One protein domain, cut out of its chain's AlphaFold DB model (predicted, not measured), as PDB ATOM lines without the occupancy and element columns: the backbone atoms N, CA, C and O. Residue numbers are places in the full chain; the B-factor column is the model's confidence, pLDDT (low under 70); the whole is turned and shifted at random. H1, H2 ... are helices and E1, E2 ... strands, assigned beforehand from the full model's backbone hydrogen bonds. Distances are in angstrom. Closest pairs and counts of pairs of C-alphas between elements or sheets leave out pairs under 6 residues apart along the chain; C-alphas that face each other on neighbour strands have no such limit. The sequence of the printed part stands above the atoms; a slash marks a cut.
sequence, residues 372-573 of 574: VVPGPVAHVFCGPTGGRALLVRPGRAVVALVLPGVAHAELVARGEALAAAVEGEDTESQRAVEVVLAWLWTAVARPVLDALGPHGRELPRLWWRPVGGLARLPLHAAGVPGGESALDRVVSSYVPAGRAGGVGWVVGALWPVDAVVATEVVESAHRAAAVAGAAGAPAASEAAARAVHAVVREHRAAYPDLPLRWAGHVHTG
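AT A GLANCE: This is residues 372 to 573 of the 574 residues of an uncharacterized protein of Actinosynnema pretiosum subsp. pretiosum (UniProt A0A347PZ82). A strongly twisted sheet of five strands, E3 E2 E1 E4 E5, has the helical hairpin H1 and H2 packed on it; at its E5 end comes a two-stranded sheet, E6 and E7, with a second helical hairpin, H5 and H6, packed on it. The 202 printed residues hold six named helices and seven named strands, in the order E1 E2 E3 H1 H2 E4 H3 H4 E5 E6 H5 H6 E7, of mixed class, helices and strands. The large sheet is mixed, the small one antiparallel. The whole is compact, with a radius of gyration of the C-alphas of 16.2 A, and rounded, spanning 47 by 43 by 34 A.

IN THESE COORDINATES: E1 is residues 377 to 383, beginning at C-alpha 377 (232.616, 233.783, 205.287); E2 is 386 to 392 and E3 399 to 403. H1 is 408 to 423, 23.1 A long, and H2 427 to 452, 34.5 A. E4 is 461 to 466, H3 468 to 472, H4 486 to 489, E5 491 to 494 and E6 505 to 509. H5 is 515 to 535, 30.6 A, and H6 537 to 558, 31.6 A. E7, 569 to 573, ends at C-alpha 573 (235.952, 242.647, 196.790).

HOW THE PARTS SIT: E1, E2 and E3 form a meander, each strand the antiparallel neighbour of the one before, with N 379 and O 390 at 2.9 A and N 391 and O 399 at 2.8 A. E4 is parallel to E1 (N 378 and O 463, 2.8 A) and to E5 (N 464 and O 493, 2.8 A). H1 and H2, on one face, make two layers with this sheet. H2 has a kink of 37 degrees near residue 441; its Ala 443 and Leu 403 of E3 have C-alphas 6.0 A apart. H2 touches H1 with residues 428 to 436 alone, closest at C-alphas 421 and 429, 4.2 A, at a steep tilt of 45 degrees, opposite ways. H3 touches H1, closest at C-alphas 411 and 469, 6.8 A; H4 touches H2, closest at C-alphas 445 and 486, 6.5 A. E6 and E7 are antiparallel, with N 506 and O 572 at 2.8 A. H5 and H6 touch, closest at C-alphas 529 and 540, 4.1 A, at a shallow tilt of 31 degrees, opposite ways. The closest C-alphas of E5 and E7, 494 and 572, are 4.7 A apart. H6 only grazes the large sheet, with residues 541 to 550. Every O i to N i+4 pair is within hydrogen-bond range in H1 and H6; H2 has 19 of 22, H5 15 of 17, and H3 0 of 1 but 2 of 2 O i to N i+3 pairs; H4 is too short for an i+4 pair.

THE WHOLE: The farthest C-alphas, 409 and 534, are 47.6 A apart. The printed part has no cut. The link H3 to H4, 13 residues, is long. Residues 497 to 504 have pLDDT under 70.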
ATOM      1  N   VAL A 372     227.408 238.775 197.328       73.44
ATOM      2  CA  VAL A 372     227.514 237.313 197.385       73.44
ATOM      3  C   VAL A 372     228.935 236.925 196.994       73.44
ATOM      4  O   VAL A 372     229.331 237.092 195.844       73.44
ATOM      5  N   VAL A 373     229.696 236.403 197.954       81.62
ATOM      6  CA  VAL A 373     231.089 235.989 197.744       81.62
ATOM      7  C   VAL A 373     231.221 234.460 197.691       81.62
ATOM      8  O   VAL A 373     230.497 233.751 198.398       81.62
ATOM      9  N   PRO A 374     232.135 233.911 196.868       82.50
ATOM     10  CA  PRO A 374     232.351 232.473 196.784       82.50
ATOM     11  C   PRO A 374     233.168 231.956 197.973       82.50
ATOM     12  O   PRO A 374     234.288 232.401 198.206       82.50
ATOM     13  N   GLY A 375     232.650 230.948 198.676       87.94
ATOM     14  CA  GLY A 375     233.387 230.232 199.722       87.94
ATOM     15  C   GLY A 375     232.971 230.596 201.154       87.94
ATOM     16  O   GLY A 375     231.887 231.141 201.363       87.94
ATOM     17  N   PRO A 376     233.774 230.205 202.159       93.88
ATOM     18  CA  PRO A 376     233.467 230.448 203.562       93.88
ATOM     19  C   PRO A 376     233.579 231.935 203.928       93.88
ATOM     20  O   PRO A 376     234.543 232.602 203.545       93.88
ATOM     21  N   VAL A 377     232.631 232.422 204.731       94.69
ATOM     22  CA  VAL A 377     232.616 233.783 205.287       94.69
ATOM     23  C   VAL A 377     232.638 233.709 206.809       94.69
ATOM     24  O   VAL A 377     231.805 233.035 207.414       94.69
ATOM     25  N   ALA A 378     233.577 234.411 207.433       96.50
ATOM     26  CA  ALA A 378     233.669 234.570 208.877       96.50
ATOM     27  C   ALA A 378     233.209 235.978 209.273       96.50
ATOM     28  O   ALA A 378     233.937 236.957 209.086       96.50
ATOM     29  N   HIS A 379     232.005 236.080 209.838       95.31
ATOM     30  CA  HIS A 379     231.548 237.307 210.489       95.31
ATOM     31  C   HIS A 379     232.135 237.360 211.892       95.31
ATOM     32  O   HIS A 379     231.861 236.457 212.678       95.31
ATOM     33  N   VAL A 380     232.911 238.391 212.217       96.00
ATOM     34  CA  VAL A 380     233.565 238.509 213.531       96.00
ATOM     35  C   VAL A 380     233.152 239.817 214.186       96.00
ATOM     36  O   VAL A 380     233.282 240.883 213.587       96.00
ATOM     37  N   PHE A 381     232.646 239.749 215.411       93.69
ATOM     38  CA  PHE A 381     232.156 240.919 216.138       93.69
ATOM     39  C   PHE A 381     232.375 240.770 217.644       93.69
ATOM     40  O   PHE A 381     232.479 239.659 218.161       93.69
ATOM     41  N   CYS A 382     232.426 241.894 218.358       93.19
ATOM     42  CA  CYS A 382     232.509 241.931 219.818       93.19
ATOM     43  C   CYS A 382     231.188 242.446 220.396       93.19
ATOM     44  O   CYS A 382     230.935 243.646 220.385       93.19
ATOM     45  N   GLY A 383     230.327 241.544 220.863       89.94
ATOM     46  CA  GLY A 383     229.041 241.904 221.463       89.94
ATOM     47  C   GLY A 383     229.146 242.247 222.957       89.94
ATOM     48  O   GLY A 383     230.239 242.211 223.525       89.94
ATOM     49  N   PRO A 384     228.007 242.510 223.624       88.31
ATOM     50  CA  PRO A 384     227.945 242.785 225.066       88.31
ATOM     51  C   PRO A 384     228.515 241.669 225.953       88.31
ATOM     52  O   PRO A 384     228.973 241.926 227.056       88.31
ATOM     53  N   THR A 385     228.497 240.422 225.473       88.06
ATOM     54  CA  THR A 385     229.020 239.244 226.193       88.06
ATOM     55  C   THR A 385     230.400 238.801 225.696       88.06
ATOM     56  O   THR A 385     230.828 237.684 225.978       88.06
ATOM     57  N   GLY A 386     231.092 239.657 224.935       90.88
ATOM     58  CA  GLY A 386     232.398 239.378 224.342       90.88
ATOM     59  C   GLY A 386     232.337 238.964 222.872       90.88
ATOM     60  O   GLY A 386     231.328 239.132 222.176       90.88
ATOM     61  N   GLY A 387     233.458 238.453 222.375       94.44
ATOM     62  CA  GLY A 387     233.656 238.155 220.967       94.44
ATOM     63  C   GLY A 387     232.908 236.929 220.484       94.44
ATOM     64  O   GLY A 387     232.798 235.905 221.166       94.44
ATOM     65  N   ARG A 388     232.431 237.028 219.248       96.75
ATOM     66  CA  ARG A 388     231.749 235.965 218.522       96.75
ATOM     67  C   ARG A 388     232.282 235.891 217.101       96.75
ATOM     68  O   ARG A 388     232.618 236.914 216.501       96.75
ATOM     69  N   ALA A 389     232.295 234.679 216.557       97.38
ATOM     70  CA  ALA A 389     232.412 234.473 215.121       97.38
ATOM     71  C   ALA A 389     231.262 233.606 214.603       97.38
ATOM     72  O   ALA A 389     230.922 232.596 215.216       97.38
ATOM     73  N   LEU A 390     230.675 233.993 213.472       97.44
ATOM     74  CA  LEU A 390     229.725 233.181 212.716       97.44
ATOM     75  C   LEU A 390     230.419 232.732 211.436       97.44
ATOM     76  O   LEU A 390     230.729 233.554 210.570       97.44
ATOM     77  N   LEU A 391     230.671 231.432 211.323       96.69
ATOM     78  CA  LEU A 391     231.260 230.835 210.137       96.69
ATOM     79  C   LEU A 391     230.153 230.304 209.224       96.69
ATOM     80  O   LEU A 391     229.517 229.283 209.506       96.69
ATOM     81  N   VAL A 392     229.957 230.998 208.109       94.94
ATOM     82  CA  VAL A 392     228.998 230.668 207.056       94.94
ATOM     83  C   VAL A 392     229.726 229.904 205.961       94.94
ATOM     84  O   VAL A 392     230.732 230.368 205.426       94.94
ATOM     85  N   ARG A 393     229.231 228.713 205.622       92.06
ATOM     86  CA  ARG A 393     229.795 227.859 204.569       92.06
ATOM     87  C   ARG A 393     228.680 227.456 203.606       92.06
ATOM     88  O   ARG A 393     227.622 227.041 204.083       92.06
ATOM     89  N   PRO A 394     228.895 227.520 202.281       85.62
ATOM     90  CA  PRO A 394     227.880 227.114 201.313       85.62
ATOM     91  C   PRO A 394     227.348 225.700 201.597       85.62
ATOM     92  O   PRO A 394     228.124 224.754 201.740       85.62
ATOM     93  N   GLY A 395     226.023 225.562 201.713       86.38
ATOM     94  CA  GLY A 395     225.354 224.275 201.948       86.38
ATOM     95  C   GLY A 395     225.592 223.643 203.329       86.38
ATOM     96  O   GLY A 395     225.358 222.447 203.497       86.38
ATOM     97  N   ARG A 396     226.081 224.401 204.317       90.81
ATOM     98  CA  ARG A 396     226.297 223.935 205.698       90.81
ATOM     99  C   ARG A 396     225.583 224.856 206.687       90.81
ATOM    100  O   ARG A 396     225.430 226.042 206.423       90.81
ATOM    101  N   ALA A 397     225.207 224.308 207.843       92.81
ATOM    102  CA  ALA A 397     224.692 225.097 208.958       92.81
ATOM    103  C   ALA A 397     225.736 226.114 209.454       92.81
ATOM    104  O   ALA A 397     226.949 225.854 209.386       92.81
ATOM    105  N   VAL A 398     225.255 227.252 209.960       96.88
ATOM    106  CA  VAL A 398     226.110 228.306 210.517       96.88
ATOM    107  C   VAL A 398     226.765 227.794 211.796       96.88
ATOM    108  O   VAL A 398     226.099 227.267 212.684       96.88
ATOM    109  N   VAL A 399     228.085 227.956 211.905       96.81
ATOM    110  CA  VAL A 399     228.817 227.621 213.134       96.81
ATOM    111  C   VAL A 399     229.071 228.894 213.920       96.81
ATOM    112  O   VAL A 399     229.781 229.779 213.449       96.81
ATOM    113  N   ALA A 400     228.503 228.972 215.120       97.31
ATOM    114  CA  ALA A 400     228.739 230.060 216.056       97.31
ATOM    115  C   ALA A 400     229.869 229.698 217.030       97.31
ATOM    116  O   ALA A 400     229.816 228.667 217.700       97.31
ATOM    117  N   LEU A 401     230.876 230.560 217.124       97.12
ATOM    118  CA  LEU A 401     232.034 230.410 218.001       97.12
ATOM    119  C   LEU A 401     232.013 231.485 219.087       97.12
ATOM    120  O   LEU A 401     231.672 232.642 218.829       97.12
ATOM    121  N   VAL A 402     232.413 231.102 220.299       96.75
ATOM    122  CA  VAL A 402     232.747 232.039 221.378       96.75
ATOM    123  C   VAL A 402     234.227 232.383 221.246       96.75
ATOM    124  O   VAL A 402     235.049 231.477 221.122       96.75
ATOM    125  N   LEU A 403     234.566 233.669 221.292       96.44
ATOM    126  CA  LEU A 403     235.941 234.163 221.236       96.44
ATOM    127  C   LEU A 403     236.301 234.800 222.591       96.44
ATOM    128  O   LEU A 403     236.199 236.018 222.746       96.44
ATOM    129  N   PRO A 404     236.681 233.996 223.603       88.75
ATOM    130  CA  PRO A 404     236.825 234.471 224.981       88.75
ATOM    131  C   PRO A 404     237.941 235.510 225.160       88.75
ATOM    132  O   PRO A 404     237.868 236.327 226.068       88.75
ATOM    133  N   GLY A 405     238.951 235.514 224.283       89.81
ATOM    134  CA  GLY A 405     240.034 236.504 224.297       89.81
ATOM    135  C   GLY A 405     239.654 237.876 223.728       89.81
ATOM    136  O   GLY A 405     240.508 238.755 223.663       89.81
ATOM    137  N   VAL A 406     238.406 238.060 223.287       92.94
ATOM    138  CA  VAL A 406     237.918 239.294 222.661       92.94
ATOM    139  C   VAL A 406     236.861 239.923 223.566       92.94
ATOM    140  O   VAL A 406     235.660 239.745 223.376       92.94
ATOM    141  N   ALA A 407     237.307 240.649 224.584       90.44
ATOM    142  CA  ALA A 407     236.448 241.540 225.361       90.44
ATOM    143  C   ALA A 407     236.439 242.941 224.731       90.44
ATOM    144  O   ALA A 407     237.397 243.316 224.056       90.44
ATOM    145  N   HIS A 408     235.394 243.740 224.973       86.31
ATOM    146  CA  HIS A 408     235.308 245.091 224.404       86.31
ATOM    147  C   HIS A 408     236.478 245.982 224.851       86.31
ATOM    148  O   HIS A 408     237.113 246.611 224.012       86.31
ATOM    149  N   ALA A 409     236.820 245.968 226.145       84.94
ATOM    150  CA  ALA A 409     237.954 246.726 226.681       84.94
ATOM    151  C   ALA A 409     239.294 246.306 226.053       84.94
ATOM    152  O   ALA A 409     240.091 247.156 225.673       84.94
ATOM    153  N   GLU A 410     239.510 244.999 225.877       91.12
ATOM    154  CA  GLU A 410     240.710 244.473 225.217       91.12
ATOM    155  C   GLU A 410     240.759 244.902 223.746       91.12
ATOM    156  O   GLU A 410     241.794 245.347 223.262       91.12
ATOM    157  N   LEU A 411     239.632 244.825 223.033       91.69
ATOM    158  CA  LEU A 411     239.539 245.260 221.641       91.69
ATOM    159  C   LEU A 411     239.885 246.749 221.484       91.69
ATOM    160  O   LEU A 411     240.607 247.097 220.550       91.69
ATOM    161  N   VAL A 412     239.388 247.605 222.382       87.75
ATOM    162  CA  VAL A 412     239.712 249.042 222.403       87.75
ATOM    163  C   VAL A 412     241.206 249.240 222.647       87.75
ATOM    164  O   VAL A 412     241.873 249.837 221.805       87.75
ATOM    165  N   ALA A 413     241.757 248.644 223.709       91.12
ATOM    166  CA  ALA A 413     243.174 248.776 224.053       91.12
ATOM    167  C   ALA A 413     244.108 248.308 222.920       91.12
ATOM    168  O   ALA A 413     245.105 248.958 222.613       91.12
ATOM    169  N   ARG A 414     243.781 247.193 222.252       95.25
ATOM    170  CA  ARG A 414     244.557 246.685 221.106       95.25
ATOM    171  C   ARG A 414     244.414 247.563 219.867       95.25
ATOM    172  O   ARG A 414     245.383 247.714 219.129       95.25
ATOM    173  N   GLY A 415     243.231 248.129 219.638       92.81
ATOM    174  CA  GLY A 415     242.990 249.078 218.554       92.81
ATOM    175  C   GLY A 415     243.794 250.365 218.720       92.81
ATOM    176  O   GLY A 415     244.437 250.800 217.768       92.81
ATOM    177  N   GLU A 416     243.808 250.932 219.925       92.06
ATOM    178  CA  GLU A 416     244.599 252.124 220.265       92.06
ATOM    179  C   GLU A 416     246.101 251.854 220.164       92.06
ATOM    180  O   GLU A 416     246.822 252.628 219.537       92.06
ATOM    181  N   ALA A 417     246.568 250.719 220.695       94.00
ATOM    182  CA  ALA A 417     247.967 250.318 220.582       94.00
ATOM    183  C   ALA A 417     248.409 250.163 219.118       94.00
ATOM    184  O   ALA A 417     249.498 250.604 218.762       94.00
ATOM    185  N   LEU A 418     247.567 249.573 218.257       95.00
ATOM    186  CA  LEU A 418     247.858 249.477 216.825       95.00
ATOM    187  C   LEU A 418     247.885 250.858 216.162       95.00
ATOM    188  O   LEU A 418     248.787 251.124 215.375       95.00
ATOM    189  N   ALA A 419     246.917 251.725 216.469       92.62
ATOM    190  CA  ALA A 419     246.852 253.068 215.897       92.62
ATOM    191  C   ALA A 419     248.102 253.891 216.249       92.62
ATOM    192  O   ALA A 419     248.722 254.453 215.354       92.62
ATOM    193  N   ALA A 420     248.518 253.879 217.519       92.62
ATOM    194  CA  ALA A 420     249.746 254.539 217.961       92.62
ATOM    195  C   ALA A 420     250.996 253.927 217.307       92.62
ATOM    196  O   ALA A 420     251.881 254.649 216.853       92.62
ATOM    197  N   ALA A 421     251.058 252.594 217.208       94.00
ATOM    198  CA  ALA A 421     252.186 251.906 216.590       94.00
ATOM    199  C   ALA A 421     252.344 252.254 215.107       94.00
ATOM    200  O   ALA A 421     253.466 252.407 214.646       94.00
ATOM    201  N   VAL A 422     251.239 252.404 214.374       91.00
ATOM    202  CA  VAL A 422     251.229 252.760 212.945       91.00
ATOM    203  C   VAL A 422     251.790 254.160 212.677       91.00
ATOM    204  O   VAL A 422     252.328 254.395 211.598       91.00
ATOM    205  N   GLU A 423     251.683 255.086 213.630       88.75
ATOM    206  CA  GLU A 423     252.270 256.427 213.501       88.75
ATOM    207  C   GLU A 423     253.788 256.442 213.746       88.75
ATOM    208  O   GLU A 423     254.471 257.376 213.323       88.75
ATOM    209  N   GLY A 424     254.327 255.411 214.404       85.12
ATOM    210  CA  GLY A 424     255.759 255.257 214.654       85.12
ATOM    211  C   GLY A 424     256.420 254.229 213.731       85.12
ATOM    212  O   GLY A 424     255.819 253.248 213.313       85.12
ATOM    213  N   GLU A 425     257.705 254.421 213.438       78.38
ATOM    214  CA  GLU A 425     258.488 253.496 212.596       78.38
ATOM    215  C   GLU A 425     259.588 252.756 213.375       78.38
ATOM    216  O   GLU A 425     260.356 251.975 212.807       78.38
ATOM    217  N   ASP A 426     259.682 252.995 214.682       91.56
ATOM    218  CA  ASP A 426     260.732 252.443 215.527       91.56
ATOM    219  C   ASP A 426     260.475 250.982 215.935       91.56
ATOM    220  O   ASP A 426     259.445 250.367 215.651       91.56
ATOM    221  N   THR A 427     261.454 250.387 216.614       92.75
ATOM    222  CA  THR A 427     261.365 248.994 217.063       92.75
ATOM    223  C   THR A 427     260.254 248.771 218.096       92.75
ATOM    224  O   THR A 427     259.780 247.646 218.236       92.75
ATOM    225  N   GLU A 428     259.842 249.795 218.843       94.12
ATOM    226  CA  GLU A 428     258.746 249.679 219.807       94.12
ATOM    227  C   GLU A 428     257.402 249.577 219.086       94.12
ATOM    228  O   GLU A 428     256.639 248.653 219.376       94.12
ATOM    229  N   SER A 429     257.179 250.409 218.067       94.75
ATOM    230  CA  SER A 429     256.042 250.304 217.150       94.75
ATOM    231  C   SER A 429     255.952 248.928 216.494       94.75
ATOM    232  O   SER A 429     254.894 248.301 216.527       94.75
ATOM    233  N   GLN A 430     257.060 248.399 215.956       94.31
ATOM    234  CA  GLN A 430     257.060 247.055 215.354       94.31
ATOM    235  C   GLN A 430     256.614 245.988 216.365       94.31
ATOM    236  O   GLN A 430     255.699 245.214 216.081       94.31
ATOM    237  N   ARG A 431     257.185 245.995 217.580       95.06
ATOM    238  CA  ARG A 431     256.800 245.057 218.650       95.06
ATOM    239  C   ARG A 431     255.342 245.217 219.072       95.06
ATOM    240  O   ARG A 431     254.676 244.218 219.337       95.06
ATOM    241  N   ALA A 432     254.829 246.442 219.142       95.56
ATOM    242  CA  ALA A 432     253.428 246.688 219.470       95.56
ATOM    243  C   ALA A 432     252.493 246.049 218.430       95.56
ATOM    244  O   ALA A 432     251.527 245.378 218.807       95.56
ATOM    245  N   VAL A 433     252.823 246.152 217.136       96.00
ATOM    246  CA  VAL A 433     252.086 245.447 216.075       96.00
ATOM    247  C   VAL A 433     252.192 243.930 216.238       96.00
ATOM    248  O   VAL A 433     251.164 243.256 216.186       96.00
ATOM    249  N   GLU A 434     253.378 243.371 216.495       95.56
ATOM    250  CA  GLU A 434     253.540 241.922 216.734       95.56
ATOM    251  C   GLU A 434     252.660 241.415 217.881       95.56
ATOM    252  O   GLU A 434     252.017 240.369 217.761       95.56
ATOM    253  N   VAL A 435     252.582 242.168 218.981       96.56
ATOM    254  CA  VAL A 435     251.731 241.840 220.131       96.56
ATOM    255  C   VAL A 435     250.254 241.814 219.731       96.56
ATOM    256  O   VAL A 435     249.527 240.893 220.116       96.56
ATOM    257  N   VAL A 436     249.800 242.784 218.930       97.19
ATOM    258  CA  VAL A 436     248.426 242.806 218.404       97.19
ATOM    259  C   VAL A 436     248.177 241.615 217.472       97.19
ATOM    260  O   VAL A 436     247.149 240.951 217.606       97.19
ATOM    261  N   LEU A 437     249.111 241.282 216.574       97.81
ATOM    262  CA  LEU A 437     248.994 240.133 215.663       97.81
ATOM    263  C   LEU A 437     248.935 238.794 216.413       97.81
ATOM    264  O   LEU A 437     248.116 237.936 216.065       97.81
ATOM    265  N   ALA A 438     249.746 238.626 217.458       97.44
ATOM    266  CA  ALA A 438     249.757 237.426 218.294       97.44
ATOM    267  C   ALA A 438     248.458 237.272 219.101       97.44
ATOM    268  O   ALA A 438     247.925 236.160 219.240       97.44
ATOM    269  N   TRP A 439     247.908 238.387 219.592       97.69
ATOM    270  CA  TRP A 439     246.590 238.405 220.219       97.69
ATOM    271  C   TRP A 439     245.492 238.035 219.216       97.69
ATOM    272  O   TRP A 439     244.730 237.109 219.486       97.69
ATOM    273  N   LEU A 440     245.452 238.658 218.031       98.06
ATOM    274  CA  LEU A 440     244.477 238.332 216.980       98.06
ATOM    275  C   LEU A 440     244.544 236.861 216.570       98.06
ATOM    276  O   LEU A 440     243.506 236.240 216.332       98.06
ATOM    277  N   TRP A 441     245.749 236.289 216.508       97.69
ATOM    278  CA  TRP A 441     245.935 234.875 216.206       97.69
ATOM    279  C   TRP A 441     245.235 234.002 217.234       97.69
ATOM    280  O   TRP A 441     244.390 233.182 216.882       97.69
ATOM    281  N   THR A 442     245.552 234.216 218.507       96.88
ATOM    282  CA  THR A 442     245.069 233.381 219.609       96.88
ATOM    283  C   THR A 442     243.581 233.598 219.884       96.88
ATOM    284  O   THR A 442     242.851 232.640 220.132       96.88
ATOM    285  N   ALA A 443     243.126 234.849 219.831       97.12
ATOM    286  CA  ALA A 443     241.782 235.248 220.225       97.12
ATOM    287  C   ALA A 443     240.747 235.115 219.099       97.12
ATOM    288  O   ALA A 443     239.569 234.926 219.398       97.12
ATOM    289  N   VAL A 444     241.156 235.209 217.825       98.00
ATOM    290  CA  VAL A 444     240.229 235.261 216.680       98.00
ATOM    291  C   VAL A 444     240.588 234.266 215.585       98.00
ATOM    292  O   VAL A 444     239.805 233.356 215.306       98.00
ATOM    293  N   ALA A 445     241.739 234.446 214.935       97.69
ATOM    294  CA  ALA A 445     242.023 233.773 213.674       97.69
ATOM    295  C   ALA A 445     242.143 232.261 213.863       97.69
ATOM    296  O   ALA A 445     241.458 231.512 213.173       97.69
ATOM    297  N   ARG A 446     242.927 231.796 214.840       96.75
ATOM    298  CA  ARG A 446     243.088 230.365 215.101       96.75
ATOM    299  C   ARG A 446     241.758 229.669 215.436       96.75
ATOM    300  O   ARG A 446     241.452 228.710 214.735       96.75
ATOM    301  N   PRO A 447     240.920 230.142 216.383       97.56
ATOM    302  CA  PRO A 447     239.602 229.542 216.625       97.56
ATOM    303  C   PRO A 447     238.718 229.431 215.375       97.56
ATOM    304  O   PRO A 447     238.069 228.407 215.159       97.56
ATOM    305  N   VAL A 448     238.696 230.472 214.532       97.25
ATOM    306  CA  VAL A 448     237.918 230.473 213.281       97.25
ATOM    307  C   VAL A 448     238.470 229.452 212.288       97.25
ATOM    308  O   VAL A 448     237.701 228.716 211.672       97.25
ATOM    309  N   LEU A 449     239.792 229.389 212.140       95.69
ATOM    310  CA  LEU A 449     240.473 228.485 211.215       95.69
ATOM    311  C   LEU A 449     240.397 227.020 211.663       95.69
ATOM    312  O   LEU A 449     240.187 226.139 210.831       95.69
ATOM    313  N   ASP A 450     240.471 226.755 212.965       95.44
ATOM    314  CA  ASP A 450     240.273 225.419 213.531       95.44
ATOM    315  C   ASP A 450     238.840 224.919 213.261       95.44
ATOM    316  O   ASP A 450     238.639 223.768 212.869       95.44
ATOM    317  N   ALA A 451     237.836 225.797 213.385       95.44
ATOM    318  CA  ALA A 451     236.439 225.483 213.069       95.44
ATOM    319  C   ALA A 451     236.157 225.355 211.561       95.44
ATOM    320  O   ALA A 451     235.236 224.635 211.151       95.44
ATOM    321  N   LEU A 452     236.934 226.053 210.727       92.62
ATOM    322  CA  LEU A 452     236.884 225.919 209.273       92.62
ATOM    323  C   LEU A 452     237.304 224.504 208.837       92.62
ATOM    324  O   LEU A 452     236.701 223.948 207.910       92.62
ATOM    325  N   GLY A 453     238.220 223.892 209.592       87.12
ATOM    326  CA  GLY A 453     238.635 222.501 209.455       87.12
ATOM    327  C   GLY A 453     239.790 222.309 208.468       87.12
ATOM    328  O   GLY A 453     240.323 223.268 207.920       87.12
ATOM    329  N   PRO A 454     240.233 221.063 208.244       79.31
ATOM    330  CA  PRO A 454     241.318 220.785 207.313       79.31
ATOM    331  C   PRO A 454     240.897 221.043 205.860       79.31
ATOM    332  O   PRO A 454     239.751 220.818 205.464       79.31
ATOM    333  N   HIS A 455     241.868 221.453 205.048       74.62
ATOM    334  CA  HIS A 455     241.704 221.707 203.620       74.62
ATOM    335  C   HIS A 455     242.657 220.845 202.801       74.62
ATOM    336  O   HIS A 455     243.529 220.171 203.350       74.62
ATOM    337  N   GLY A 456     242.443 220.815 201.483       72.12
ATOM    338  CA  GLY A 456     243.305 220.086 200.559       72.12
ATOM    339  C   GLY A 456     244.726 220.659 200.498       72.12
ATOM    340  O   GLY A 456     245.135 221.481 201.312       72.12
ATOM    341  N   ARG A 457     245.497 220.230 199.493       72.25
ATOM    342  CA  ARG A 457     246.878 220.710 199.297       72.25
ATOM    343  C   ARG A 457     246.971 222.209 199.002       72.25
ATOM    344  O   ARG A 457     248.014 222.801 199.248       72.25
ATOM    345  N   GLU A 458     245.905 222.803 198.476       85.12
ATOM    346  CA  GLU A 458     245.814 224.239 198.234       85.12
ATOM    347  C   GLU A 458     245.136 224.946 199.407       85.12
ATOM    348  O   GLU A 458     244.109 224.486 199.915       85.12
ATOM    349  N   LEU A 459     245.692 226.095 199.802       89.94
ATOM    350  CA  LEU A 459     245.078 226.963 200.802       89.94
ATOM    351  C   LEU A 459     243.707 227.434 200.288       89.94
ATOM    352  O   LEU A 459     243.625 227.943 199.156       89.94
ATOM    353  N   PRO A 460     242.626 227.282 201.079       92.44
ATOM    354  CA  PRO A 460     241.326 227.799 200.689       92.44
ATOM    355  C   PRO A 460     241.325 229.323 200.804       92.44
ATOM    356  O   PRO A 460     242.119 229.920 201.538       92.44
ATOM    357  N   ARG A 461     240.362 229.948 200.133       93.00
ATOM    358  CA  ARG A 461     240.063 231.357 200.345       93.00
ATOM    359  C   ARG A 461     239.048 231.528 201.471       93.00
ATOM    360  O   ARG A 461     238.014 230.861 201.464       93.00
ATOM    361  N   LEU A 462     239.337 232.418 202.416       95.25
ATOM    362  CA  LEU A 462     238.444 232.800 203.511       95.25
ATOM    363  C   LEU A 462     238.090 234.282 203.405       95.25
ATOM    364  O   LEU A 462     238.973 235.128 203.252       95.25
ATOM    365  N   TRP A 463     236.802 234.587 203.541       95.19
ATOM    366  CA  TRP A 463     236.302 235.954 203.561       95.19
ATOM    367  C   TRP A 463     236.054 236.427 204.988       95.19
ATOM    368  O   TRP A 463     235.174 235.917 205.680       95.19
ATOM    369  N   TRP A 464     236.802 237.429 205.425       95.56
ATOM    370  CA  TRP A 464     236.588 238.115 206.688       95.56
ATOM    371  C   TRP A 464     235.512 239.189 206.524       95.56
ATOM    372  O   TRP A 464     235.578 240.027 205.621       95.56
ATOM    373  N   ARG A 465     234.530 239.190 207.424       92.75
ATOM    374  CA  ARG A 465     233.543 240.267 207.571       92.75
ATOM    375  C   ARG A 465     233.529 240.759 209.023       92.75
ATOM    376  O   ARG A 465     232.622 240.415 209.784       92.75
ATOM    377  N   PRO A 466     234.577 241.485 209.443       91.50
ATOM    378  CA  PRO A 466     234.650 242.048 210.784       91.50
ATOM    379  C   PRO A 466     233.649 243.196 210.974       91.50
ATOM    380  O   PRO A 466     233.284 243.881 210.020       91.50
ATOM    381  N   VAL A 467     233.226 243.417 212.217       86.12
ATOM    382  CA  VAL A 467     232.268 244.461 212.615       86.12
ATOM    383  C   VAL A 467     232.877 245.341 213.706       86.12
ATOM    384  O   VAL A 467     233.555 244.840 214.608       86.12
ATOM    385  N   GLY A 468     232.600 246.646 213.657       79.62
ATOM    386  CA  GLY A 468     233.051 247.605 214.668       79.62
ATOM    387  C   GLY A 468     234.579 247.715 214.719       79.62
ATOM    388  O   GLY A 468     235.241 247.693 213.683       79.62
ATOM    389  N   GLY A 469     235.155 247.797 215.924       81.94
ATOM    390  CA  GLY A 469     236.605 247.957 216.118       81.94
ATOM    391  C   GLY A 469     237.466 246.874 215.451       81.94
ATOM    392  O   GLY A 469     238.570 247.162 214.996       81.94
ATOM    393  N   LEU A 470     236.941 245.652 215.286       90.44
ATOM    394  CA  LEU A 470     237.643 244.561 214.596       90.44
ATOM    395  C   LEU A 470     237.874 244.842 213.105       90.44
ATOM    396  O   LEU A 470     238.767 244.244 212.512       90.44
ATOM    397  N   ALA A 471     237.092 245.735 212.486       87.31
ATOM    398  CA  ALA A 471     237.231 246.065 211.067       87.31
ATOM    399  C   ALA A 471     238.511 246.846 210.744       87.31
ATOM    400  O   ALA A 471     238.906 246.912 209.584       87.31
ATOM    401  N   ARG A 472     239.176 247.400 211.765       87.44
ATOM    402  CA  ARG A 472     240.448 248.125 211.637       87.44
ATOM    403  C   ARG A 472     241.670 247.245 211.904       87.44
ATOM    404  O   ARG A 472     242.792 247.732 211.846       87.44
ATOM    405  N   LEU A 473     241.463 245.966 212.224       94.12
ATOM    406  CA  LEU A 473     242.528 245.067 212.655       94.12
ATOM    407  C   LEU A 473     242.927 244.076 211.547       94.12
ATOM    408  O   LEU A 473     242.059 243.540 210.850       94.12
ATOM    409  N   PRO A 474     244.228 243.770 211.396       96.00
ATOM    410  CA  PRO A 474     244.748 242.932 210.317       96.00
ATOM    411  C   PRO A 474     244.539 241.427 210.588       96.00
ATOM    412  O   PRO A 474     245.492 240.665 210.739       96.00
ATOM    413  N   LEU A 475     243.285 240.954 210.599       97.06
ATOM    414  CA  LEU A 475     242.935 239.535 210.836       97.06
ATOM    415  C   LEU A 475     243.659 238.557 209.898       97.06
ATOM    416  O   LEU A 475     243.943 237.420 210.262       97.06
ATOM    417  N   HIS A 476     243.969 239.017 208.689       96.31
ATOM    418  CA  HIS A 476     244.656 238.254 207.651       96.31
ATOM    419  C   HIS A 476     246.145 238.018 207.953       96.31
ATOM    420  O   HIS A 476     246.713 237.041 207.471       96.31
ATOM    421  N   ALA A 477     246.760 238.905 208.739       96.69
ATOM    422  CA  ALA A 477     248.164 238.865 209.135       96.69
ATOM    423  C   ALA A 477     248.361 238.283 210.544       96.69
ATOM    424  O   ALA A 477     249.493 238.153 211.004       96.69
ATOM    425  N   ALA A 478     247.270 237.943 211.236       97.81
ATOM    426  CA  ALA A 478     247.292 237.393 212.582       97.81
ATOM    427  C   ALA A 478     248.213 236.166 212.662       97.81
ATOM    428  O   ALA A 478     248.008 235.177 211.956       97.81
ATOM    429  N   GLY A 479     249.212 236.218 213.536       96.12
ATOM    430  CA  GLY A 479     250.169 235.138 213.732       96.12
ATOM    431  C   GLY A 479     251.066 235.383 214.932       96.12
ATOM    432  O   GLY A 479     251.140 236.495 215.448       96.12
ATOM    433  N   VAL A 480     251.750 234.330 215.369       90.75
ATOM    434  CA  VAL A 480     252.822 234.447 216.366       90.75
ATOM    435  C   VAL A 480     254.175 234.650 215.670       90.75
ATOM    436  O   VAL A 480     254.414 234.018 214.633       90.75
ATOM    437  N   PRO A 481     255.082 235.482 216.219       82.06
ATOM    438  CA  PRO A 481     256.425 235.649 215.668       82.06
ATOM    439  C   PRO A 481     257.139 234.301 215.498       82.06
ATOM    440  O   PRO A 481     257.166 233.481 216.415       82.06
ATOM    441  N   GLY A 482     257.669 234.044 214.298       80.12
ATOM    442  CA  GLY A 482     258.374 232.799 213.965       80.12
ATOM    443  C   GLY A 482     257.527 231.516 213.976       80.12
ATOM    444  O   GLY A 482     258.085 230.431 213.812       80.12
ATOM    445  N   GLY A 483     256.207 231.606 214.160       87.56
ATOM    446  CA  GLY A 483     255.320 230.446 214.220       87.56
ATOM    447  C   GLY A 483     254.189 230.490 213.197       87.56
ATOM    448  O   GLY A 483     254.289 231.122 212.144       87.56
ATOM    449  N   GLU A 484     253.120 229.758 213.509       91.00
ATOM    450  CA  GLU A 484     251.938 229.643 212.655       91.00
ATOM    451  C   GLU A 484     251.151 230.960 212.603       91.00
ATOM    452  O   GLU A 484     251.045 231.696 213.591       91.00
ATOM    453  N   SER A 485     250.585 231.244 211.434       94.38
ATOM    454  CA  SER A 485     249.771 232.427 211.181       94.38
ATOM    455  C   SER A 485     248.606 232.121 210.243       94.38
ATOM    456  O   SER A 485     248.556 231.079 209.581       94.38
ATOM    457  N   ALA A 486     247.681 233.071 210.117       95.81
ATOM    458  CA  ALA A 486     246.594 233.003 209.150       95.81
ATOM    459  C   ALA A 486     247.120 232.884 207.705       95.81
ATOM    460  O   ALA A 486     246.537 232.148 206.907       95.81
ATOM    461  N   LEU A 487     248.266 233.511 207.400       94.56
ATOM    462  CA  LEU A 487     248.952 233.415 206.104       94.56
ATOM    463  C   LEU A 487     249.453 231.998 205.782       94.56
ATOM    464  O   LEU A 487     249.734 231.692 204.628       94.56
ATOM    465  N   ASP A 488     249.568 231.116 206.772       93.25
ATOM    466  CA  ASP A 488     250.006 229.736 206.545       93.25
ATOM    467  C   ASP A 488     248.822 228.783 206.325       93.25
ATOM    468  O   ASP A 488     249.014 227.644 205.897       93.25
ATOM    469  N   ARG A 489     247.589 229.242 206.592       94.00
ATOM    470  CA  ARG A 489     246.386 228.396 206.587       94.00
ATOM    471  C   ARG A 489     245.337 228.782 205.556       94.00
ATOM    472  O   ARG A 489     244.611 227.897 205.107       94.00
ATOM    473  N   VAL A 490     245.236 230.060 205.186       96.00
ATOM    474  CA  VAL A 490     244.214 230.554 204.251       96.00
ATOM    475  C   VAL A 490     244.713 231.713 203.395       96.00
ATOM    476  O   VAL A 490     245.541 232.522 203.813       96.00
ATOM    477  N   VAL A 491     244.120 231.852 202.213       96.00
ATOM    478  CA  VAL A 491     244.170 233.088 201.426       96.00
ATOM    479  C   VAL A 491     243.039 233.987 201.920       96.00
ATOM    480  O   VAL A 491     241.864 233.663 201.765       96.00
ATOM    481  N   SER A 492     243.377 235.101 202.561       95.75
ATOM    482  CA  SER A 492     242.382 235.993 203.163       95.75
ATOM    483  C   SER A 492     241.854 237.027 202.166       95.75
ATOM    484  O   SER A 492     242.600 237.593 201.372       95.75
ATOM    485  N   SER A 493     240.562 237.323 202.237       95.19
ATOM    486  CA  SER A 493     239.925 238.473 201.585       95.19
ATOM    487  C   SER A 493     238.935 239.117 202.545       95.19
ATOM    488  O   SER A 493     238.436 238.440 203.435       95.19
ATOM    489  N   TYR A 494     238.628 240.399 202.376       92.12
ATOM    490  CA  TYR A 494     237.573 241.063 203.145       92.12
ATOM    491  C   TYR A 494     236.345 241.273 202.271       92.12
ATOM    492  O   TYR A 494     236.452 241.668 201.104       92.12
ATOM    493  N   VAL A 495     235.172 240.998 202.839       87.31
ATOM    494  CA  VAL A 495     233.899 241.304 202.181       87.31
ATOM    495  C   VAL A 495     233.789 242.829 202.074       87.31
ATOM    496  O   VAL A 495     233.920 243.501 203.098       87.31
ATOM    497  N   PRO A 496     233.592 243.396 200.870       73.69
ATOM    498  CA  PRO A 496     233.526 244.839 200.716       73.69
ATOM    499  C   PRO A 496     232.273 245.373 201.408       73.69
ATOM    500  O   PRO A 496     231.204 244.766 201.350       73.69
ATOM    501  N   ALA A 497     232.404 246.536 202.035       60.72
ATOM    502  CA  ALA A 497     231.308 247.202 202.720       60.72
ATOM    503  C   ALA A 497     230.443 248.044 201.753       60.72
ATOM    504  O   ALA A 497     229.939 249.080 202.131       60.72
ATOM    505  N   GLY A 498     230.317 247.685 200.473       56.25
ATOM    506  CA  GLY A 498     229.560 248.478 199.493       56.25
ATOM    507  C   GLY A 498     229.842 248.081 198.045       56.25
ATOM    508  O   GLY A 498     230.656 247.193 197.786       56.25
ATOM    509  N   ARG A 499     229.180 248.739 197.078       47.59
ATOM    510  CA  ARG A 499     229.504 248.562 195.651       47.59
ATOM    511  C   ARG A 499     230.875 249.179 195.371       47.59
ATOM    512  O   ARG A 499     230.992 250.395 195.249       47.59
ATOM    513  N   ALA A 500     231.898 248.344 195.211       47.41
ATOM    514  CA  ALA A 500     233.100 248.756 194.500       47.41
ATOM    515  C   ALA A 500     232.670 249.139 193.075       47.41
ATOM    516  O   ALA A 500     232.113 248.324 192.338       47.41
ATOM    517  N   GLY A 501     232.800 250.419 192.724       42.38
ATOM    518  CA  GLY A 501     232.379 250.927 191.424       42.38
ATOM    519  C   GLY A 501     233.123 250.210 190.299       42.38
ATOM    520  O   GLY A 501     234.303 250.457 190.097       42.38
ATOM    521  N   GLY A 502     232.443 249.314 189.582       48.88
ATOM    522  CA  GLY A 502     232.886 248.701 188.322       48.88
ATOM    523  C   GLY A 502     234.085 247.740 188.378       48.88
ATOM    524  O   GLY A 502     234.201 246.897 187.491       48.88
ATOM    525  N   VAL A 503     234.951 247.819 189.392       50.88
ATOM    526  CA  VAL A 503     236.072 246.893 189.605       50.88
ATOM    527  C   VAL A 503     235.650 245.876 190.661       50.88
ATOM    528  O   VAL A 503     235.341 246.257 191.787       50.88
ATOM    529  N   GLY A 504     235.602 244.591 190.294       67.25
ATOM    530  CA  GLY A 504     235.162 243.525 191.204       67.25
ATOM    531  C   GLY A 504     236.015 243.429 192.472       67.25
ATOM    532  O   GLY A 504     235.505 243.156 193.546       67.25
ATOM    533  N   TRP A 505     237.301 243.767 192.409       79.44
ATOM    534  CA  TRP A 505     238.228 243.648 193.534       79.44
ATOM    535  C   TRP A 505     239.115 244.888 193.691       79.44
ATOM    536  O   TRP A 505     239.330 245.645 192.744       79.44
ATOM    537  N   VAL A 506     239.635 245.077 194.903       80.12
ATOM    538  CA  VAL A 506     240.520 246.173 195.305       80.12
ATOM    539  C   VAL A 506     241.654 245.617 196.162       80.12
ATOM    540  O   VAL A 506     241.454 244.768 197.033       80.12
ATOM    541  N   VAL A 507     242.859 246.131 195.933       85.31
ATOM    542  CA  VAL A 507     244.002 245.954 196.829       85.31
ATOM    543  C   VAL A 507     244.221 247.264 197.562       85.31
ATOM    544  O   VAL A 507     244.252 248.326 196.943       85.31
ATOM    545  N   GLY A 508     244.341 247.187 198.880       86.12
ATOM    546  CA  GLY A 508     244.532 248.350 199.732       86.12
ATOM    547  C   GLY A 508     245.518 248.076 200.852       86.12
ATOM    548  O   GLY A 508     246.067 246.980 200.975       86.12
ATOM    549  N   ALA A 509     245.711 249.088 201.688       88.25
ATOM    550  CA  ALA A 509     246.457 248.970 202.924       88.25
ATOM    551  C   ALA A 509     245.650 249.580 204.077       88.25
ATOM    552  O   ALA A 509     244.968 250.586 203.892       88.25
ATOM    553  N   LEU A 510     245.710 248.951 205.251       89.31
ATOM    554  CA  LEU A 510     245.047 249.424 206.472       89.31
ATOM    555  C   LEU A 510     245.703 250.688 207.048       89.31
ATOM    556  O   LEU A 510     245.081 251.402 207.829       89.31
ATOM    557  N   TRP A 511     246.942 250.960 206.649       89.44
ATOM    558  CA  TRP A 511     247.731 252.129 207.016       89.44
ATOM    559  C   TRP A 511     248.686 252.507 205.875       89.44
ATOM    560  O   TRP A 511     248.847 251.719 204.937       89.44
ATOM    561  N   PRO A 512     249.317 253.696 205.909       85.50
ATOM    562  CA  PRO A 512     250.392 254.035 204.981       85.50
ATOM    563  C   PRO A 512     251.521 253.000 205.052       85.50
ATOM    564  O   PRO A 512     252.063 252.732 206.117       85.50
ATOM    565  N   VAL A 513     251.856 252.398 203.914       84.12
ATOM    566  CA  VAL A 513     252.829 251.300 203.796       84.12
ATOM    567  C   VAL A 513     253.996 251.709 202.903       84.12
ATOM    568  O   VAL A 513     253.871 252.618 202.080       84.12
ATOM    569  N   ASP A 514     255.121 251.009 203.054       80.69
ATOM    570  CA  ASP A 514     256.316 251.210 202.237       80.69
ATOM    571  C   ASP A 514     255.996 251.101 200.734       80.69
ATOM    572  O   ASP A 514     255.334 250.161 200.278       80.69
ATOM    573  N   ALA A 515     256.476 252.075 199.956       84.44
ATOM    574  CA  ALA A 515     256.137 252.197 198.543       84.44
ATOM    575  C   ALA A 515     256.642 251.017 197.697       84.44
ATOM    576  O   ALA A 515     256.009 250.681 196.694       84.44
ATOM    577  N   VAL A 516     257.756 250.383 198.077       86.12
ATOM    578  CA  VAL A 516     258.315 249.241 197.341       86.12
ATOM    579  C   VAL A 516     257.400 248.035 197.498       86.12
ATOM    580  O   VAL A 516     256.957 247.477 196.493       86.12
ATOM    581  N   VAL A 517     257.048 247.686 198.739       87.44
ATOM    582  CA  VAL A 517     256.147 246.553 199.009       87.44
ATOM    583  C   VAL A 517     254.768 246.816 198.411       87.44
ATOM    584  O   VAL A 517     254.207 245.956 197.736       87.44
ATOM    585  N   ALA A 518     254.238 248.031 198.571       89.81
ATOM    586  CA  ALA A 518     252.948 248.405 198.000       89.81
ATOM    587  C   ALA A 518     252.918 248.264 196.471       89.81
ATOM    588  O   ALA A 518     251.953 247.722 195.929       89.81
ATOM    589  N   THR A 519     253.975 248.701 195.781       93.25
ATOM    590  CA  THR A 519     254.082 248.589 194.319       93.25
ATOM    591  C   THR A 519     254.119 247.130 193.889       93.25
ATOM    592  O   THR A 519     253.370 246.735 192.998       93.25
ATOM    593  N   GLU A 520     254.921 246.305 194.561       94.06
ATOM    594  CA  GLU A 520     255.022 244.880 194.254       94.06
ATOM    595  C   GLU A 520     253.688 244.147 194.451       94.06
ATOM    596  O   GLU A 520     253.255 243.396 193.574       94.06
ATOM    597  N   VAL A 521     252.993 244.406 195.566       93.31
ATOM    598  CA  VAL A 521     251.671 243.830 195.848       93.31
ATOM    599  C   VAL A 521     250.674 244.212 194.750       93.31
ATOM    600  O   VAL A 521     249.975 243.344 194.219       93.31
ATOM    601  N   VAL A 522     250.613 245.495 194.384       92.94
ATOM    602  CA  VAL A 522     249.680 246.018 193.373       92.94
ATOM    603  C   VAL A 522     249.992 245.448 191.988       92.94
ATOM    604  O   VAL A 522     249.095 244.922 191.324       92.94
ATOM    605  N   GLU A 523     251.249 245.487 191.547       95.00
ATOM    606  CA  GLU A 523     251.653 244.968 190.237       95.00
ATOM    607  C   GLU A 523     251.424 243.460 190.116       95.00
ATOM    608  O   GLU A 523     250.921 242.990 189.089       95.00
ATOM    609  N   SER A 524     251.767 242.701 191.159       95.31
ATOM    610  CA  SER A 524     251.561 241.253 191.208       95.31
ATOM    611  C   SER A 524     250.074 240.907 191.115       95.31
ATOM    612  O   SER A 524     249.675 240.088 190.281       95.31
ATOM    613  N   ALA A 525     249.230 241.600 191.888       93.38
ATOM    614  CA  ALA A 525     247.783 241.412 191.868       93.38
ATOM    615  C   ALA A 525     247.163 241.754 190.508       93.38
ATOM    616  O   ALA A 525     246.441 240.930 189.943       93.38
ATOM    617  N   HIS A 526     247.480 242.920 189.935       92.38
ATOM    618  CA  HIS A 526     246.959 243.316 188.623       92.38
ATOM    619  C   HIS A 526     247.410 242.374 187.510       92.38
ATOM    620  O   HIS A 526     246.605 242.025 186.645       92.38
ATOM    621  N   ARG A 527     248.668 241.923 187.533       94.81
ATOM    622  CA  ARG A 527     249.186 240.969 186.546       94.81
ATOM    623  C   ARG A 527     248.465 239.627 186.643       94.81
ATOM    624  O   ARG A 527     248.008 239.114 185.624       94.81
ATOM    625  N   ALA A 528     248.328 239.080 187.851       93.69
ATOM    626  CA  ALA A 528     247.627 237.818 188.079       93.69
ATOM    627  C   ALA A 528     246.151 237.906 187.657       93.69
ATOM    628  O   ALA A 528     245.651 237.035 186.942       93.69
ATOM    629  N   ALA A 529     245.474 238.994 188.028       90.88
ATOM    630  CA  ALA A 529     244.093 239.252 187.646       90.88
ATOM    631  C   ALA A 529     243.917 239.421 186.132       90.88
ATOM    632  O   ALA A 529     242.951 238.907 185.577       90.88
ATOM    633  N   ALA A 530     244.842 240.100 185.447       91.06
ATOM    634  CA  ALA A 530     244.794 240.280 183.996       91.06
ATOM    635  C   ALA A 530     244.913 238.941 183.251       91.06
ATOM    636  O   ALA A 530     244.173 238.701 182.298       91.06
ATOM    637  N   VAL A 531     245.790 238.046 183.718       92.25
ATOM    638  CA  VAL A 531     245.927 236.690 183.159       92.25
ATOM    639  C   VAL A 531     244.655 235.871 183.387       92.25
ATOM    640  O   VAL A 531     244.171 235.211 182.470       92.25
ATOM    641  N   ALA A 532     244.084 235.935 184.590       90.25
ATOM    642  CA  ALA A 532     242.869 235.200 184.939       90.25
ATOM    643  C   ALA A 532     241.575 235.836 184.395       90.25
ATOM    644  O   ALA A 532     240.538 235.176 184.357       90.25
ATOM    645  N   GLY A 533     241.620 237.091 183.936       81.88
ATOM    646  CA  GLY A 533     240.455 237.865 183.500       81.88
ATOM    647  C   GLY A 533     239.696 237.252 182.324       81.88
ATOM    648  O   GLY A 533     238.485 237.433 182.219       81.88
ATOM    649  N   ALA A 534     240.365 236.444 181.494       83.06
ATOM    650  CA  ALA A 534     239.716 235.670 180.433       83.06
ATOM    651  C   ALA A 534     238.686 234.650 180.968       83.06
ATOM    652  O   ALA A 534     237.757 234.288 180.250       83.06
ATOM    653  N   ALA A 535     238.821 234.212 182.226       83.38
ATOM    654  CA  ALA A 535     237.889 233.315 182.913       83.38
ATOM    655  C   ALA A 535     236.810 234.060 183.733       83.38
ATOM    656  O   ALA A 535     236.011 233.427 184.423       83.38
ATOM    657  N   GLY A 536     236.759 235.394 183.644       85.38
ATOM    658  CA  GLY A 536     235.760 236.245 184.291       85.38
ATOM    659  C   GLY A 536     236.203 236.858 185.624       85.38
ATOM    660  O   GLY A 536     237.243 236.517 186.189       85.38
ATOM    661  N   ALA A 537     235.378 237.775 186.145       82.88
ATOM    662  CA  ALA A 537     235.663 238.537 187.365       82.88
ATOM    663  C   ALA A 537     235.967 237.670 188.611       82.88
ATOM    664  O   ALA A 537     236.954 237.965 189.286       82.88
ATOM    665  N   PRO A 538     235.251 236.555 188.882       85.69
ATOM    666  CA  PRO A 538     235.545 235.714 190.045       85.69
ATOM    667  C   PRO A 538     236.951 235.104 190.011       85.69
ATOM    668  O   PRO A 538     237.630 235.053 191.033       85.69
ATOM    669  N   ALA A 539     237.397 234.662 188.830       88.38
ATOM    670  CA  ALA A 539     238.730 234.099 188.644       88.38
ATOM    671  C   ALA A 539     239.816 235.177 188.776       88.38
ATOM    672  O   ALA A 539     240.862 234.924 189.371       88.38
ATOM    673  N   ALA A 540     239.549 236.388 188.279       89.50
ATOM    674  CA  ALA A 540     240.439 237.532 188.448       89.50
ATOM    675  C   ALA A 540     240.603 237.930 189.926       89.50
ATOM    676  O   ALA A 540     241.732 238.104 190.377       89.50
ATOM    677  N   SER A 541     239.505 238.003 190.688       90.12
ATOM    678  CA  SER A 541     239.521 238.277 192.136       90.12
ATOM    679  C   SER A 541     240.263 237.188 192.918       90.12
ATOM    680  O   SER A 541     241.077 237.481 193.790       90.12
ATOM    681  N   GLU A 542     240.043 235.914 192.582       91.75
ATOM    682  CA  GLU A 542     240.777 234.797 193.186       91.75
ATOM    683  C   GLU A 542     242.289 234.893 192.929       91.75
ATOM    684  O   GLU A 542     243.093 234.736 193.851       91.75
ATOM    685  N   ALA A 543     242.685 235.179 191.685       93.50
ATOM    686  CA  ALA A 543     244.085 235.327 191.304       93.50
ATOM    687  C   ALA A 543     244.742 236.539 191.985       93.50
ATOM    688  O   ALA A 543     245.860 236.417 192.487       93.50
ATOM    689  N   ALA A 544     244.038 237.672 192.065       94.31
ATOM    690  CA  ALA A 544     244.496 238.860 192.782       94.31
ATOM    691  C   ALA A 544     244.710 238.565 194.273       94.31
ATOM    692  O   ALA A 544     245.783 238.843 194.807       94.31
ATOM    693  N   ALA A 545     243.737 237.935 194.938       94.81
ATOM    694  CA  ALA A 545     243.838 237.572 196.352       94.81
ATOM    695  C   ALA A 545     245.036 236.651 196.631       94.81
ATOM    696  O   ALA A 545     245.768 236.851 197.603       94.81
ATOM    697  N   ARG A 546     245.273 235.663 195.759       96.00
ATOM    698  CA  ARG A 546     246.426 234.754 195.859       96.00
ATOM    699  C   ARG A 546     247.755 235.468 195.634       96.00
ATOM    700  O   ARG A 546     248.711 235.169 196.342       96.00
ATOM    701  N   ALA A 547     247.812 236.410 194.696       96.44
ATOM    702  CA  ALA A 547     249.004 237.210 194.431       96.44
ATOM    703  C   ALA A 547     249.360 238.119 195.617       96.44
ATOM    704  O   ALA A 547     250.501 238.090 196.074       96.44
ATOM    705  N   VAL A 548     248.381 238.841 196.179       96.25
ATOM    706  CA  VAL A 548     248.573 239.640 197.405       96.25
ATOM    707  C   VAL A 548     249.085 238.757 198.539       96.25
ATOM    708  O   VAL A 548     250.086 239.074 199.171       96.25
ATOM    709  N   HIS A 549     248.432 237.615 198.765       96.69
ATOM    710  CA  HIS A 549     248.833 236.667 199.799       96.69
ATOM    711  C   HIS A 549     250.275 236.169 199.622       96.69
ATOM    712  O   HIS A 549     251.012 236.088 200.602       96.69
ATOM    713  N   ALA A 550     250.684 235.845 198.391       96.62
ATOM    714  CA  ALA A 550     252.034 235.374 198.101       96.62
ATOM    715  C   ALA A 550     253.092 236.438 198.420       96.62
ATOM    716  O   ALA A 550     254.035 236.140 199.150       96.62
ATOM    717  N   VAL A 551     252.892 237.676 197.953       96.31
ATOM    718  CA  VAL A 551     253.825 238.789 198.201       96.31
ATOM    719  C   VAL A 551     253.914 239.093 199.698       96.31
ATOM    720  O   VAL A 551     255.004 239.137 200.258       96.31
ATOM    721  N   VAL A 552     252.780 239.215 200.395       95.12
ATOM    722  CA  VAL A 552     252.768 239.472 201.848       95.12
ATOM    723  C   VAL A 552     253.496 238.370 202.621       95.12
ATOM    724  O   VAL A 552     254.251 238.649 203.552       95.12
ATOM    725  N   ARG A 553     253.305 237.106 202.230       94.94
ATOM    726  CA  ARG A 553     253.970 235.968 202.867       94.94
ATOM    727  C   ARG A 553     255.480 235.952 202.608       94.94
ATOM    728  O   ARG A 553     256.230 235.600 203.516       94.94
ATOM    729  N   GLU A 554     255.923 236.340 201.416       95.19
ATOM    730  CA  GLU A 554     257.344 236.499 201.085       95.19
ATOM    731  C   GLU A 554     257.991 237.616 201.912       95.19
ATOM    732  O   GLU A 554     259.022 237.395 202.548       95.19
ATOM    733  N   HIS A 555     257.342 238.779 202.008       93.62
ATOM    734  CA  HIS A 555     257.839 239.900 202.809       93.62
ATOM    735  C   HIS A 555     257.866 239.601 204.306       93.62
ATOM    736  O   HIS A 555     258.836 239.957 204.970       93.62
ATOM    737  N   ARG A 556     256.876 238.875 204.841       93.00
ATOM    738  CA  ARG A 556     256.936 238.348 206.217       93.00
ATOM    739  C   ARG A 556     258.159 237.453 206.422       93.00
ATOM    740  O   ARG A 556     258.787 237.519 207.472       93.00
ATOM    741  N   ALA A 557     258.479 236.587 205.458       93.50
ATOM    742  CA  ALA A 557     259.623 235.683 205.569       93.50
ATOM    743  C   ALA A 557     260.966 236.428 205.484       93.50
ATOM    744  O   ALA A 557     261.914 236.050 206.170       93.50
ATOM    745  N   ALA A 558     261.041 237.483 204.669       93.88
ATOM    746  CA  ALA A 558     262.233 238.314 204.521       93.88
ATOM    747  C   ALA A 558     262.436 239.296 205.690       93.88
ATOM    748  O   ALA A 558     263.572 239.556 206.084       93.88
ATOM    749  N   TYR A 559     261.345 239.825 206.251       91.56
ATOM    750  CA  TYR A 559     261.346 240.859 207.289       91.56
ATOM    751  C   TYR A 559     260.393 240.503 208.447       91.56
ATOM    752  O   TYR A 559     259.407 241.211 208.681       91.56
ATOM    753  N   PRO A 560     260.661 239.407 209.182       91.25
ATOM    754  CA  PRO A 560     259.761 238.929 210.230       91.25
ATOM    755  C   PRO A 560     259.568 239.944 211.364       91.25
ATOM    756  O   PRO A 560     258.452 240.062 211.857       91.25
ATOM    757  N   ASP A 561     260.608 240.719 211.693       91.56
ATOM    758  CA  ASP A 561     260.611 241.697 212.794       91.56
ATOM    759  C   ASP A 561     260.086 243.093 212.382       91.56
ATOM    760  O   ASP A 561     260.207 244.062 213.134       91.56
ATOM    761  N   LEU A 562     259.562 243.238 211.153       93.00
ATOM    762  CA  LEU A 562     259.049 244.506 210.608       93.00
ATOM    763  C   LEU A 562     257.597 244.376 210.103       93.00
ATOM    764  O   LEU A 562     257.333 244.625 208.919       93.00
ATOM    765  N   PRO A 563     256.628 243.984 210.952       93.69
ATOM    766  CA  PRO A 563     255.236 243.777 210.548       93.69
ATOM    767  C   PRO A 563     254.557 244.997 209.928       93.69
ATOM    768  O   PRO A 563     253.694 244.814 209.067       93.69
ATOM    769  N   LEU A 564     254.949 246.230 210.275       93.06
ATOM    770  CA  LEU A 564     254.372 247.434 209.658       93.06
ATOM    771  C   LEU A 564     254.567 247.472 208.135       93.06
ATOM    772  O   LEU A 564     253.757 248.086 207.439       93.06
ATOM    773  N   ARG A 565     255.586 246.774 207.610       91.44
ATOM    774  CA  ARG A 565     255.864 246.694 206.168       91.44
ATOM    775  C   ARG A 565     254.924 245.780 205.395       91.44
ATOM    776  O   ARG A 565     254.728 246.017 204.213       91.44
ATOM    777  N   TRP A 566     254.390 244.730 206.018       92.88
ATOM    778  CA  TRP A 566     253.680 243.667 205.291       92.88
ATOM    779  C   TRP A 566     252.272 243.376 205.818       92.88
ATOM    780  O   TRP A 566     251.401 242.992 205.039       92.88
ATOM    781  N   ALA A 567     252.000 243.592 207.107       94.94
ATOM    782  CA  ALA A 567     250.724 243.230 207.737       94.94
ATOM    783  C   ALA A 567     249.556 244.164 207.371       94.94
ATOM    784  O   ALA A 567     248.408 243.878 207.708       94.94
ATOM    785  N   GLY A 568     249.839 245.291 206.712       93.56
ATOM    786  CA  GLY A 568     248.829 246.275 206.329       93.56
ATOM    787  C   GLY A 568     248.079 245.924 205.046       93.56
ATOM    788  O   GLY A 568     246.987 246.444 204.837       93.56
ATOM    789  N   HIS A 569     248.630 245.065 204.184       94.75
ATOM    790  CA  HIS A 569     248.109 244.841 202.834       94.75
ATOM    791  C   HIS A 569     246.887 243.921 202.808       94.75
ATOM    792  O   HIS A 569     246.948 242.755 203.189       94.75
ATOM    793  N   VAL A 570     245.784 244.418 202.256       92.62
ATOM    794  CA  VAL A 570     244.509 243.700 202.205       92.62
ATOM    795  C   VAL A 570     243.994 243.555 200.781       92.62
ATOM    796  O   VAL A 570     244.099 244.462 199.958       92.62
ATOM    797  N   HIS A 571     243.371 242.411 200.515       93.25
ATOM    798  CA  HIS A 571     242.532 242.197 199.343       93.25
ATOM    799  C   HIS A 571     241.057 242.312 199.745       93.25
ATOM    800  O   HIS A 571     240.610 241.631 200.676       93.25
ATOM    801  N   THR A 572     240.280 243.117 199.027       86.00
ATOM    802  CA  THR A 572     238.838 243.286 199.239       86.00
ATOM    803  C   THR A 572     238.079 243.130 197.919       86.00
ATOM    804  O   THR A 572     238.629 243.351 196.845       86.00
ATOM    805  N   GLY A 573     236.812 242.722 197.980       71.69
ATOM    806  CA  GLY A 573     235.952 242.647 196.790       71.69
ATOM    807  C   GLY A 573     235.976 241.323 196.017       71.69
ATOM    808  O   GLY A 573     236.866 240.484 196.189       71.69
TER     809      GLY A 573